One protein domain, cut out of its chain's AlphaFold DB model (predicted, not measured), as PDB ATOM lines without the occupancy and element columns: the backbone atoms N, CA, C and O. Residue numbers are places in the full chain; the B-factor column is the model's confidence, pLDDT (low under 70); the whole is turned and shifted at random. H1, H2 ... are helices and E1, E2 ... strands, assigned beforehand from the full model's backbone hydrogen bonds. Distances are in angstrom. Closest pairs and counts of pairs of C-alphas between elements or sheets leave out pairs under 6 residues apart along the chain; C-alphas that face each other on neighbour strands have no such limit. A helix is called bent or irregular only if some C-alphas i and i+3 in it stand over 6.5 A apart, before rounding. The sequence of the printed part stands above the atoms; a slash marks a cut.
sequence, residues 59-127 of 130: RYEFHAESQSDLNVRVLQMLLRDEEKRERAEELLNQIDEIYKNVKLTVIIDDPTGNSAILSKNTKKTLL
ATOM      1  N   ARG A  59      -5.044 -13.665 -28.955       74.44
ATOM      2  CA  ARG A  59      -3.913 -13.352 -28.084       74.44
ATOM      3  C   ARG A  59      -2.653 -13.283 -28.927       74.44
ATOM      4  O   ARG A  59      -2.367 -14.212 -29.687       74.44
ATOM      5  N   TYR A  60      -1.904 -12.198 -28.779       75.88
ATOM      6  CA  TYR A  60      -0.618 -12.003 -29.442       75.88
ATOM      7  C   TYR A  60       0.495 -11.977 -28.405       75.88
ATOM      8  O   TYR A  60       0.469 -11.144 -27.505       75.88
ATOM      9  N   GLU A  61       1.479 -12.859 -28.555       76.88
ATOM     10  CA  GLU A  61       2.685 -12.894 -27.726       76.88
ATOM     11  C   GLU A  61       3.907 -12.549 -28.584       76.88
ATOM     12  O   GLU A  61       4.141 -13.166 -29.630       76.88
ATOM     13  N   PHE A  62       4.687 -11.558 -28.150       81.75
ATOM     14  CA  PHE A  62       5.931 -11.147 -28.797       81.75
ATOM     15  C   PHE A  62       7.062 -11.042 -27.770       81.75
ATOM     16  O   PHE A  62       6.988 -10.241 -26.839       81.75
ATOM     17  N   HIS A  63       8.110 -11.846 -27.950       78.31
ATOM     18  CA  HIS A  63       9.318 -11.806 -27.128       78.31
ATOM     19  C   HIS A  63      10.348 -10.882 -27.787       78.31
ATOM     20  O   HIS A  63      10.851 -11.191 -28.867       78.31
ATOM     21  N   ALA A  64      10.639  -9.750 -27.148       82.44
ATOM     22  CA  ALA A  64      11.701  -8.844 -27.563       82.44
ATOM     23  C   ALA A  64      13.022  -9.279 -26.916       82.44
ATOM     24  O   ALA A  64      13.070  -9.536 -25.710       82.44
ATOM     25  N   GLU A  65      14.089  -9.356 -27.713       79.44
ATOM     26  CA  GLU A  65      15.419  -9.772 -27.246       79.44
ATOM     27  C   GLU A  65      16.527  -8.785 -27.648       79.44
ATOM     28  O   GLU A  65      17.637  -8.843 -27.113       79.44
ATOM     29  N   SER A  66      16.244  -7.866 -28.574       78.50
ATOM     30  CA  SER A  66      17.206  -6.934 -29.164       78.50
ATOM     31  C   SER A  66      16.650  -5.514 -29.294       78.50
ATOM     32  O   SER A  66      15.447  -5.317 -29.453       78.50
ATOM     33  N   GLN A  67      17.520  -4.494 -29.294       76.56
ATOM     34  CA  GLN A  67      17.112  -3.081 -29.433       76.56
ATOM     35  C   GLN A  67      16.258  -2.834 -30.692       76.56
ATOM     36  O   GLN A  67      15.399  -1.955 -30.708       76.56
ATOM     37  N   SER A  68      16.482  -3.615 -31.753       76.81
ATOM     38  CA  SER A  68      15.699  -3.560 -32.988       76.81
ATOM     39  C   SER A  68      14.242  -3.989 -32.808       76.81
ATOM     40  O   SER A  68      13.384  -3.446 -33.505       76.81
ATOM     41  N   ASP A  69      13.953  -4.896 -31.871       77.81
ATOM     42  CA  ASP A  69      12.606  -5.424 -31.616       77.81
ATOM     43  C   ASP A  69      11.662  -4.362 -31.038       77.81
ATOM     44  O   ASP A  69      10.450  -4.433 -31.228       77.81
ATOM     45  N   LEU A  70      12.214  -3.316 -30.415       76.75
ATOM     46  CA  LEU A  70      11.452  -2.175 -29.898       76.75
ATOM     47  C   LEU A  70      10.834  -1.307 -31.010       76.75
ATOM     48  O   LEU A  70       9.988  -0.466 -30.730       76.75
ATOM     49  N   ASN A  71      11.226  -1.510 -32.274       78.12
ATOM     50  CA  ASN A  71      10.660  -0.792 -33.424       78.12
ATOM     51  C   ASN A  71       9.459  -1.511 -34.062       78.12
ATOM     52  O   ASN A  71       8.949  -1.064 -35.095       78.12
ATOM     53  N   VAL A  72       9.019  -2.639 -33.496       78.19
ATOM     54  CA  VAL A  72       7.824  -3.346 -33.968       78.19
ATOM     55  C   VAL A  72       6.597  -2.453 -33.806       78.19
ATOM     56  O   VAL A  72       6.381  -1.824 -32.773       78.19
ATOM     57  N   ARG A  73       5.764  -2.397 -34.848       74.12
ATOM     58  CA  ARG A  73       4.524  -1.616 -34.827       74.12
ATOM     59  C   ARG A  73       3.393  -2.441 -34.228       74.12
ATOM     60  O   ARG A  73       3.101  -3.543 -34.701       74.12
ATOM     61  N   VAL A  74       2.738  -1.865 -33.231       73.38
ATOM     62  CA  VAL A  74       1.518  -2.395 -32.621       73.38
ATOM     63  C   VAL A  74       0.334  -1.588 -33.141       73.38
ATOM     64  O   VAL A  74       0.357  -0.358 -33.116       73.38
ATOM     65  N   LEU A  75      -0.687  -2.282 -33.636       67.88
ATOM     66  CA  LEU A  75      -1.959  -1.685 -34.028       67.88
ATOM     67  C   LEU A  75      -3.004  -2.056 -32.976       67.88
ATOM     68  O   LEU A  75      -3.247  -3.239 -32.736       67.88
ATOM     69  N   GLN A  76      -3.611  -1.041 -32.362       67.88
ATOM     70  CA  GLN A  76      -4.666  -1.199 -31.366       67.88
ATOM     71  C   GLN A  76      -5.783  -0.197 -31.658       67.88
ATOM     72  O   GLN A  76      -5.536   1.006 -31.758       67.88
ATOM     73  N   MET A  77      -7.015  -0.686 -31.785       61.53
ATOM     74  CA  MET A  77      -8.188   0.178 -31.886       61.53
ATOM     75  C   MET A  77      -8.596   0.607 -30.474       61.53
ATOM     76  O   MET A  77      -8.945  -0.221 -29.636       61.53
ATOM     77  N   LEU A  78      -8.492   1.904 -30.185       57.69
ATOM     78  CA  LEU A  78      -8.875   2.457 -28.889       57.69
ATOM     79  C   LEU A  78     -10.353   2.849 -28.927       57.69
ATOM     80  O   LEU A  78     -10.711   3.873 -29.507       57.69
ATOM     81  N   LEU A  79     -11.205   2.066 -28.267       51.66
ATOM     82  CA  LEU A  79     -12.482   2.584 -27.782       51.66
ATOM     83  C   LEU A  79     -12.167   3.537 -26.622       51.66
ATOM     84  O   LEU A  79     -11.350   3.209 -25.757       51.66
ATOM     85  N   ARG A  80     -12.724   4.755 -26.663       44.97
ATOM     86  CA  ARG A  80     -12.462   5.783 -25.646       44.97
ATOM     87  C   ARG A  80     -12.897   5.258 -24.283       44.97
ATOM     88  O   ARG A  80     -14.084   5.073 -24.047       44.97
ATOM     89  N   ASP A  81     -11.918   5.070 -23.418       50.03
ATOM     90  CA  ASP A  81     -12.096   4.726 -22.019       50.03
ATOM     91  C   ASP A  81     -11.387   5.813 -21.203       50.03
ATOM     92  O   ASP A  81     -10.170   5.997 -21.327       50.03
ATOM     93  N   GLU A  82     -12.159   6.621 -20.473       51.41
ATOM     94  CA  GLU A  82     -11.655   7.816 -19.784       51.41
ATOM     95  C   GLU A  82     -10.708   7.469 -18.621       51.41
ATOM     96  O   GLU A  82      -9.859   8.288 -18.262       51.41
ATOM     97  N   GLU A  83     -10.744   6.230 -18.116       55.53
ATOM     98  CA  GLU A  83      -9.879   5.736 -17.034       55.53
ATOM     99  C   GLU A  83      -8.407   5.540 -17.465       55.53
ATOM    100  O   GLU A  83      -7.497   5.493 -16.634       55.53
ATOM    101  N   LYS A  84      -8.116   5.466 -18.775       53.88
ATOM    102  CA  LYS A  84      -6.765   5.164 -19.295       53.88
ATOM    103  C   LYS A  84      -5.757   6.319 -19.218       53.88
ATOM    104  O   LYS A  84      -4.582   6.100 -19.514       53.88
ATOM    105  N   ARG A  85      -6.160   7.538 -18.833       52.19
ATOM    106  CA  ARG A  85      -5.265   8.715 -18.854       52.19
ATOM    107  C   ARG A  85      -4.281   8.797 -17.683       52.19
ATOM    108  O   ARG A  85      -3.192   9.324 -17.886       52.19
ATOM    109  N   GLU A  86      -4.617   8.282 -16.501       54.38
ATOM    110  CA  GLU A  86      -3.766   8.433 -15.303       54.38
ATOM    111  C   GLU A  86      -2.567   7.470 -15.262       54.38
ATOM    112  O   GLU A  86      -1.536   7.797 -14.686       54.38
ATOM    113  N   ARG A  87      -2.627   6.323 -15.953       63.44
ATOM    114  CA  ARG A  87      -1.515   5.348 -16.002       63.44
ATOM    115  C   ARG A  87      -0.365   5.727 -16.941       63.44
ATOM    116  O   ARG A  87       0.629   5.009 -17.008       63.44
ATOM    117  N   ALA A  88      -0.489   6.819 -17.694       54.88
ATOM    118  CA  ALA A  88       0.449   7.150 -18.763       54.88
ATOM    119  C   ALA A  88       1.876   7.439 -18.257       54.88
ATOM    120  O   ALA A  88       2.832   7.012 -18.895       54.88
ATOM    121  N   GLU A  89       2.044   8.110 -17.112       55.88
ATOM    122  CA  GLU A  89       3.375   8.450 -16.575       55.88
ATOM    123  C   GLU A  89       4.119   7.230 -16.005       55.88
ATOM    124  O   GLU A  89       5.317   7.070 -16.244       55.88
ATOM    125  N   GLU A  90       3.418   6.321 -15.321       65.38
ATOM    126  CA  GLU A  90       3.996   5.044 -14.876       65.38
ATOM    127  C   GLU A  90       4.411   4.171 -16.063       65.38
ATOM    128  O   GLU A  90       5.503   3.599 -16.062       65.38
ATOM    129  N   LEU A  91       3.575   4.117 -17.105       66.38
ATOM    130  CA  LEU A  91       3.886   3.403 -18.340       66.38
ATOM    131  C   LEU A  91       5.118   3.991 -19.038       66.38
ATOM    132  O   LEU A  91       5.958   3.232 -19.513       66.38
ATOM    133  N   LEU A  92       5.269   5.319 -19.070       58.56
ATOM    134  CA  LEU A  92       6.443   5.973 -19.660       58.56
ATOM    135  C   LEU A  92       7.737   5.610 -18.920       58.56
ATOM    136  O   LEU A  92       8.737   5.307 -19.567       58.56
ATOM    137  N   ASN A  93       7.711   5.558 -17.586       65.88
ATOM    138  CA  ASN A  93       8.869   5.129 -16.797       65.88
ATOM    139  C   ASN A  93       9.214   3.646 -17.029       65.88
ATOM    140  O   ASN A  93      10.388   3.301 -17.155       65.88
ATOM    141  N   GLN A  94       8.206   2.775 -17.146       70.69
ATOM    142  CA  GLN A  94       8.414   1.363 -17.495       70.69
ATOM    143  C   GLN A  94       9.013   1.201 -18.899       70.69
ATOM    144  O   GLN A  94       9.918   0.387 -19.094       70.69
ATOM    145  N   ILE A  95       8.555   1.997 -19.871       72.62
ATOM    146  CA  ILE A  95       9.103   2.023 -21.234       72.62
ATOM    147  C   ILE A  95      10.590   2.415 -21.212       72.62
ATOM    148  O   ILE A  95      11.403   1.781 -21.883       72.62
ATOM    149  N   ASP A  96      10.969   3.406 -20.405       68.19
ATOM    150  CA  ASP A  96      12.351   3.890 -20.307       68.19
ATOM    151  C   ASP A  96      13.317   2.850 -19.705       68.19
ATOM    152  O   ASP A  96      14.477   2.751 -20.116       68.19
ATOM    153  N   GLU A  97      12.855   2.036 -18.750       71.00
ATOM    154  CA  GLU A  97      13.629   0.899 -18.231       71.00
ATOM    155  C   GLU A  97      13.737  -0.250 -19.239       71.00
ATOM    156  O   GLU A  97      14.807  -0.851 -19.385       71.00
ATOM    157  N   ILE A  98      12.668  -0.511 -19.991       70.62
ATOM    158  CA  ILE A  98      12.648  -1.482 -21.091       70.62
ATOM    159  C   ILE A  98      13.684  -1.125 -22.169       70.62
ATOM    160  O   ILE A  98      14.418  -1.999 -22.635       70.62
ATOM    161  N   TYR A  99      13.807   0.155 -22.538       65.19
ATOM    162  CA  TYR A  99      14.822   0.607 -23.499       65.19
ATOM    163  C   TYR A  99      16.263   0.365 -23.017       65.19
ATOM    164  O   TYR A  99      17.175   0.284 -23.846       65.19
ATOM    165  N   LYS A 100      16.474   0.231 -21.698       68.62
ATOM    166  CA  LYS A 100      17.776  -0.064 -21.072       68.62
ATOM    167  C   LYS A 100      18.041  -1.568 -20.930       68.62
ATOM    168  O   LYS A 100      19.198  -1.972 -20.983       68.62
ATOM    169  N   ASN A 101      17.001  -2.392 -20.771       64.81
ATOM    170  CA  ASN A 101      17.089  -3.848 -20.618       64.81
ATOM    171  C   ASN A 101      16.080  -4.548 -21.544       64.81
ATOM    172  O   ASN A 101      14.925  -4.755 -21.191       64.81
ATOM    173  N   VAL A 102      16.531  -4.954 -22.732       64.12
ATOM    174  CA  VAL A 102      15.651  -5.290 -23.872       64.12
ATOM    175  C   VAL A 102      14.937  -6.652 -23.782       64.12
ATOM    176  O   VAL A 102      14.344  -7.109 -24.752       64.12
ATOM    177  N   LYS A 103      14.962  -7.335 -22.634       66.50
ATOM    178  CA  LYS A 103      14.266  -8.622 -22.470       66.50
ATOM    179  C   LYS A 103      12.861  -8.396 -21.926       66.50
ATOM    180  O   LYS A 103      12.686  -8.314 -20.713       66.50
ATOM    181  N   LEU A 104      11.864  -8.340 -22.810       72.19
ATOM    182  CA  LEU A 104      10.453  -8.240 -22.419       72.19
ATOM    183  C   LEU A 104       9.548  -9.147 -23.257       72.19
ATOM    184  O   LEU A 104       9.882  -9.513 -24.382       72.19
ATOM    185  N   THR A 105       8.371  -9.467 -22.724       73.94
ATOM    186  CA  THR A 105       7.304 -10.135 -23.483       73.94
ATOM    187  C   THR A 105       6.094  -9.215 -23.551       73.94
ATOM    188  O   THR A 105       5.559  -8.836 -22.512       73.94
ATOM    189  N   VAL A 106       5.663  -8.857 -24.759       75.00
ATOM    190  CA  VAL A 106       4.407  -8.135 -24.993       75.00
ATOM    191  C   VAL A 106       3.298  -9.160 -25.179       75.00
ATOM    192  O   VAL A 106       3.402 -10.019 -26.054       75.00
ATOM    193  N   ILE A 107       2.244  -9.054 -24.370       76.25
ATOM    194  CA  ILE A 107       1.032  -9.867 -24.486       76.25
ATOM    195  C   ILE A 107      -0.138  -8.917 -24.732       76.25
ATOM    196  O   ILE A 107      -0.366  -8.006 -23.938       76.25
ATOM    197  N   ILE A 108      -0.856  -9.112 -25.837       76.94
ATOM    198  CA  ILE A 108      -2.099  -8.393 -26.133       76.94
ATOM    199  C   ILE A 108      -3.224  -9.413 -26.166       76.94
ATOM    200  O   ILE A 108      -3.297 -10.210 -27.103       76.94
ATOM    201  N   ASP A 109      -4.085  -9.360 -25.155       75.00
ATOM    202  CA  ASP A 109      -5.352 -10.078 -25.135       75.00
ATOM    203  C   ASP A 109      -6.422  -9.178 -25.750       75.00
ATOM    204  O   ASP A 109      -6.743  -8.113 -25.220       75.00
ATOM    205  N   ASP A 110      -6.948  -9.587 -26.900       75.69
ATOM    206  CA  ASP A 110      -7.948  -8.822 -27.624       75.69
ATOM    207  C   ASP A 110      -9.233  -9.633 -27.822       75.69
ATOM    208  O   ASP A 110      -9.349 -10.409 -28.778       75.69
ATOM    209  N   PRO A 111     -10.225  -9.435 -26.939       71.19
ATOM    210  CA  PRO A 111     -11.508 -10.121 -27.024       71.19
ATOM    211  C   PRO A 111     -12.352  -9.676 -28.230       71.19
ATOM    212  O   PRO A 111     -13.331 -10.338 -28.550       71.19
ATOM    213  N   THR A 112     -11.998  -8.573 -28.899       64.50
ATOM    214  CA  THR A 112     -12.758  -8.015 -30.034       64.50
ATOM    215  C   THR A 112     -12.144  -8.330 -31.399       64.50
ATOM    216  O   THR A 112     -12.745  -8.030 -32.427       64.50
ATOM    217  N   GLY A 113     -10.932  -8.890 -31.422       65.38
ATOM    218  CA  GLY A 113     -10.205  -9.263 -32.637       65.38
ATOM    219  C   GLY A 113      -9.596  -8.102 -33.446       65.38
ATOM    220  O   GLY A 113      -9.023  -8.333 -34.510       65.38
ATOM    221  N   ASN A 114      -9.673  -6.855 -32.976       68.38
ATOM    222  CA  ASN A 114      -9.180  -5.652 -33.655       68.38
ATOM    223  C   ASN A 114      -7.686  -5.303 -33.471       68.38
ATOM    224  O   ASN A 114      -7.222  -4.311 -34.025       68.38
ATOM    225  N   SER A 115      -6.910  -6.076 -32.725       70.56
ATOM    226  CA  SER A 115      -5.502  -5.816 -32.417       70.56
ATOM    227  C   SER A 115      -4.581  -6.694 -33.257       70.56
ATOM    228  O   SER A 115      -4.952  -7.793 -33.677       70.56
ATOM    229  N   ALA A 116      -3.358  -6.217 -33.503       75.31
ATOM    230  CA  ALA A 116      -2.314  -6.998 -34.161       75.31
ATOM    231  C   ALA A 116      -0.901  -6.507 -33.796       75.31
ATOM    232  O   ALA A 116      -0.651  -5.303 -33.698       75.31
ATOM    233  N   ILE A 117       0.045  -7.450 -33.681       78.94
ATOM    234  CA  ILE A 117       1.490  -7.171 -33.604       78.94
ATOM    235  C   ILE A 117       2.130  -7.536 -34.945       78.94
ATOM    236  O   ILE A 117       2.166  -8.711 -35.327       78.94
ATOM    237  N   LEU A 118       2.658  -6.540 -35.658       80.00
ATOM    238  CA  LEU A 118       3.217  -6.710 -37.001       80.00
ATOM    239  C   LEU A 118       4.671  -7.209 -36.949       80.00
ATOM    240  O   LEU A 118       5.611  -6.445 -37.166       80.00
ATOM    241  N   SER A 119       4.861  -8.499 -36.670       78.19
ATOM    242  CA  SER A 119       6.177  -9.152 -36.674       78.19
ATOM    243  C   SER A 119       6.083 -10.619 -37.102       78.19
ATOM    244  O   SER A 119       5.095 -11.297 -36.827       78.19
ATOM    245  N   LYS A 120       7.132 -11.129 -37.765       76.31
ATOM    246  CA  LYS A 120       7.234 -12.551 -38.151       76.31
ATOM    247  C   LYS A 120       7.383 -13.480 -36.944       76.31
ATOM    248  O   LYS A 120       7.077 -14.660 -37.055       76.31
ATOM    249  N   ASN A 121       7.839 -12.938 -35.817       77.00
ATOM    250  CA  ASN A 121       8.100 -13.690 -34.592       77.00
ATOM    251  C   ASN A 121       6.922 -13.625 -33.605       77.00
ATOM    252  O   ASN A 121       7.048 -14.083 -32.474       77.00
ATOM    253  N   THR A 122       5.786 -13.044 -34.005       82.56
ATOM    254  CA  THR A 122       4.581 -12.998 -33.174       82.56
ATOM    255  C   THR A 122       3.915 -14.369 -33.144       82.56
ATOM    256  O   THR A 122       3.557 -14.919 -34.187       82.56
ATOM    257  N   LYS A 123       3.660 -14.889 -31.944       85.50
ATOM    258  CA  LYS A 123       2.796 -16.054 -31.762       85.50
ATOM    259  C   LYS A 123       1.356 -15.576 -31.573       85.50
ATOM    260  O   LYS A 123       1.077 -14.808 -30.658       85.50
ATOM    261  N   LYS A 124       0.449 -16.024 -32.446       83.88
ATOM    262  CA  LYS A 124      -0.994 -15.755 -32.359       83.88
ATOM    263  C   LYS A 124      -1.721 -17.013 -31.893       83.88
ATOM    264  O   LYS A 124      -1.530 -18.077 -32.480       83.88
ATOM    265  N   THR A 125      -2.578 -16.891 -30.887       84.56
ATOM    266  CA  THR A 125      -3.484 -17.959 -30.434       84.56
ATOM    267  C   THR A 125      -4.914 -17.435 -30.331       84.56
ATOM    268  O   THR A 125      -5.111 -16.237 -30.134       84.56
ATOM    269  N   LEU A 126      -5.914 -18.311 -30.467       78.44
ATOM    270  CA  LEU A 126      -7.311 -17.943 -30.210       78.44
ATOM    271  C   LEU A 126      -7.504 -17.658 -28.721       78.44
ATOM    272  O   LEU A 126      -6.990 -18.401 -27.882       78.44
ATOM    273  N   LEU A 127      -8.233 -16.591 -28.404       74.12
ATOM    274  CA  LEU A 127      -8.678 -16.329 -27.040       74.12
ATOM    275  C   LEU A 127      -9.946 -17.153 -26.805       74.12
ATOM    276  O   LEU A 127     -10.968 -16.918 -27.447       74.12
TER     277      LEU A 127
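This is residues 59 to 127 of the 130 residues of the protein "Zpr1 domain-containing protein" of Methanosarcinales archaeon ex4572_44 (UniProt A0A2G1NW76). What shape do these atoms make? A small sheet of three strands is one side of a flat, hollow loop of chain; H1 is near one end of the sheet, and H2 and H3 form an arch across the gap, where residues 79 to 94 stick out. What is it made of? The printed part has 69 residues, mixed in class, with E1, H1, H2, H3, E2 and E3 in that order, and the antiparallel sheet runs E2, E1, E3. How large is it? It is only just compact, close to loose, with a radius of gyration of the C-alphas of 13.1 A and spans of 31 by 30 by 16 A.

Where does each element lie? E1 is residues 59 to 64, 16.3 A long, from C-alpha 59 at (-3.913, -13.352, -28.084); H1 is 67 to 71, 7.9 A; H2 is 82 to 85, 6.5 A. H3 is 88 to 100, 18.9 A; E2 is 104 to 110, 19.1 A; E3 is 123 to 126, 10.4 A, ending at C-alpha 126 (-7.311, -17.943, -30.210). Is any helix irregular? H2 only just is, with C-alphas 82 and 85 6.52 A apart.

How do the strands pair? E1 is antiparallel to E2 at 166 degrees, with N 62 and O 106 2.9 A apart, and to E3 at 165 degrees, with N 59 and O 125 2.8 A apart, both within hydrogen-bond range. Where are the helices? H1 only grazes the sheet with residues 69 to 70, and is close to but not clearly touching H3, the closest C-alphas, Gln 67 and Tyr 99, being 7.4 A apart. H2 and H3 are not on the sheet and meet only through their link. Are their backbones bonded? O i to N i+4 pairs are within range in 8 of 9 for H3 and 0 of 1 for H1, whose O i to N i+3 pairs are 2 of 2; H2 is too short for an O i to N i+4 pair.

Is anything cut or long? The printed part has no cut, and the link E2 to E3, of 12 residues, is long; residues 74 to 75 pair with 116 to 117, antiparallel. Where is confidence low? The mean pLDDT of the printed part is 70.2, and 28 residues are under 70, among them 75 to 93.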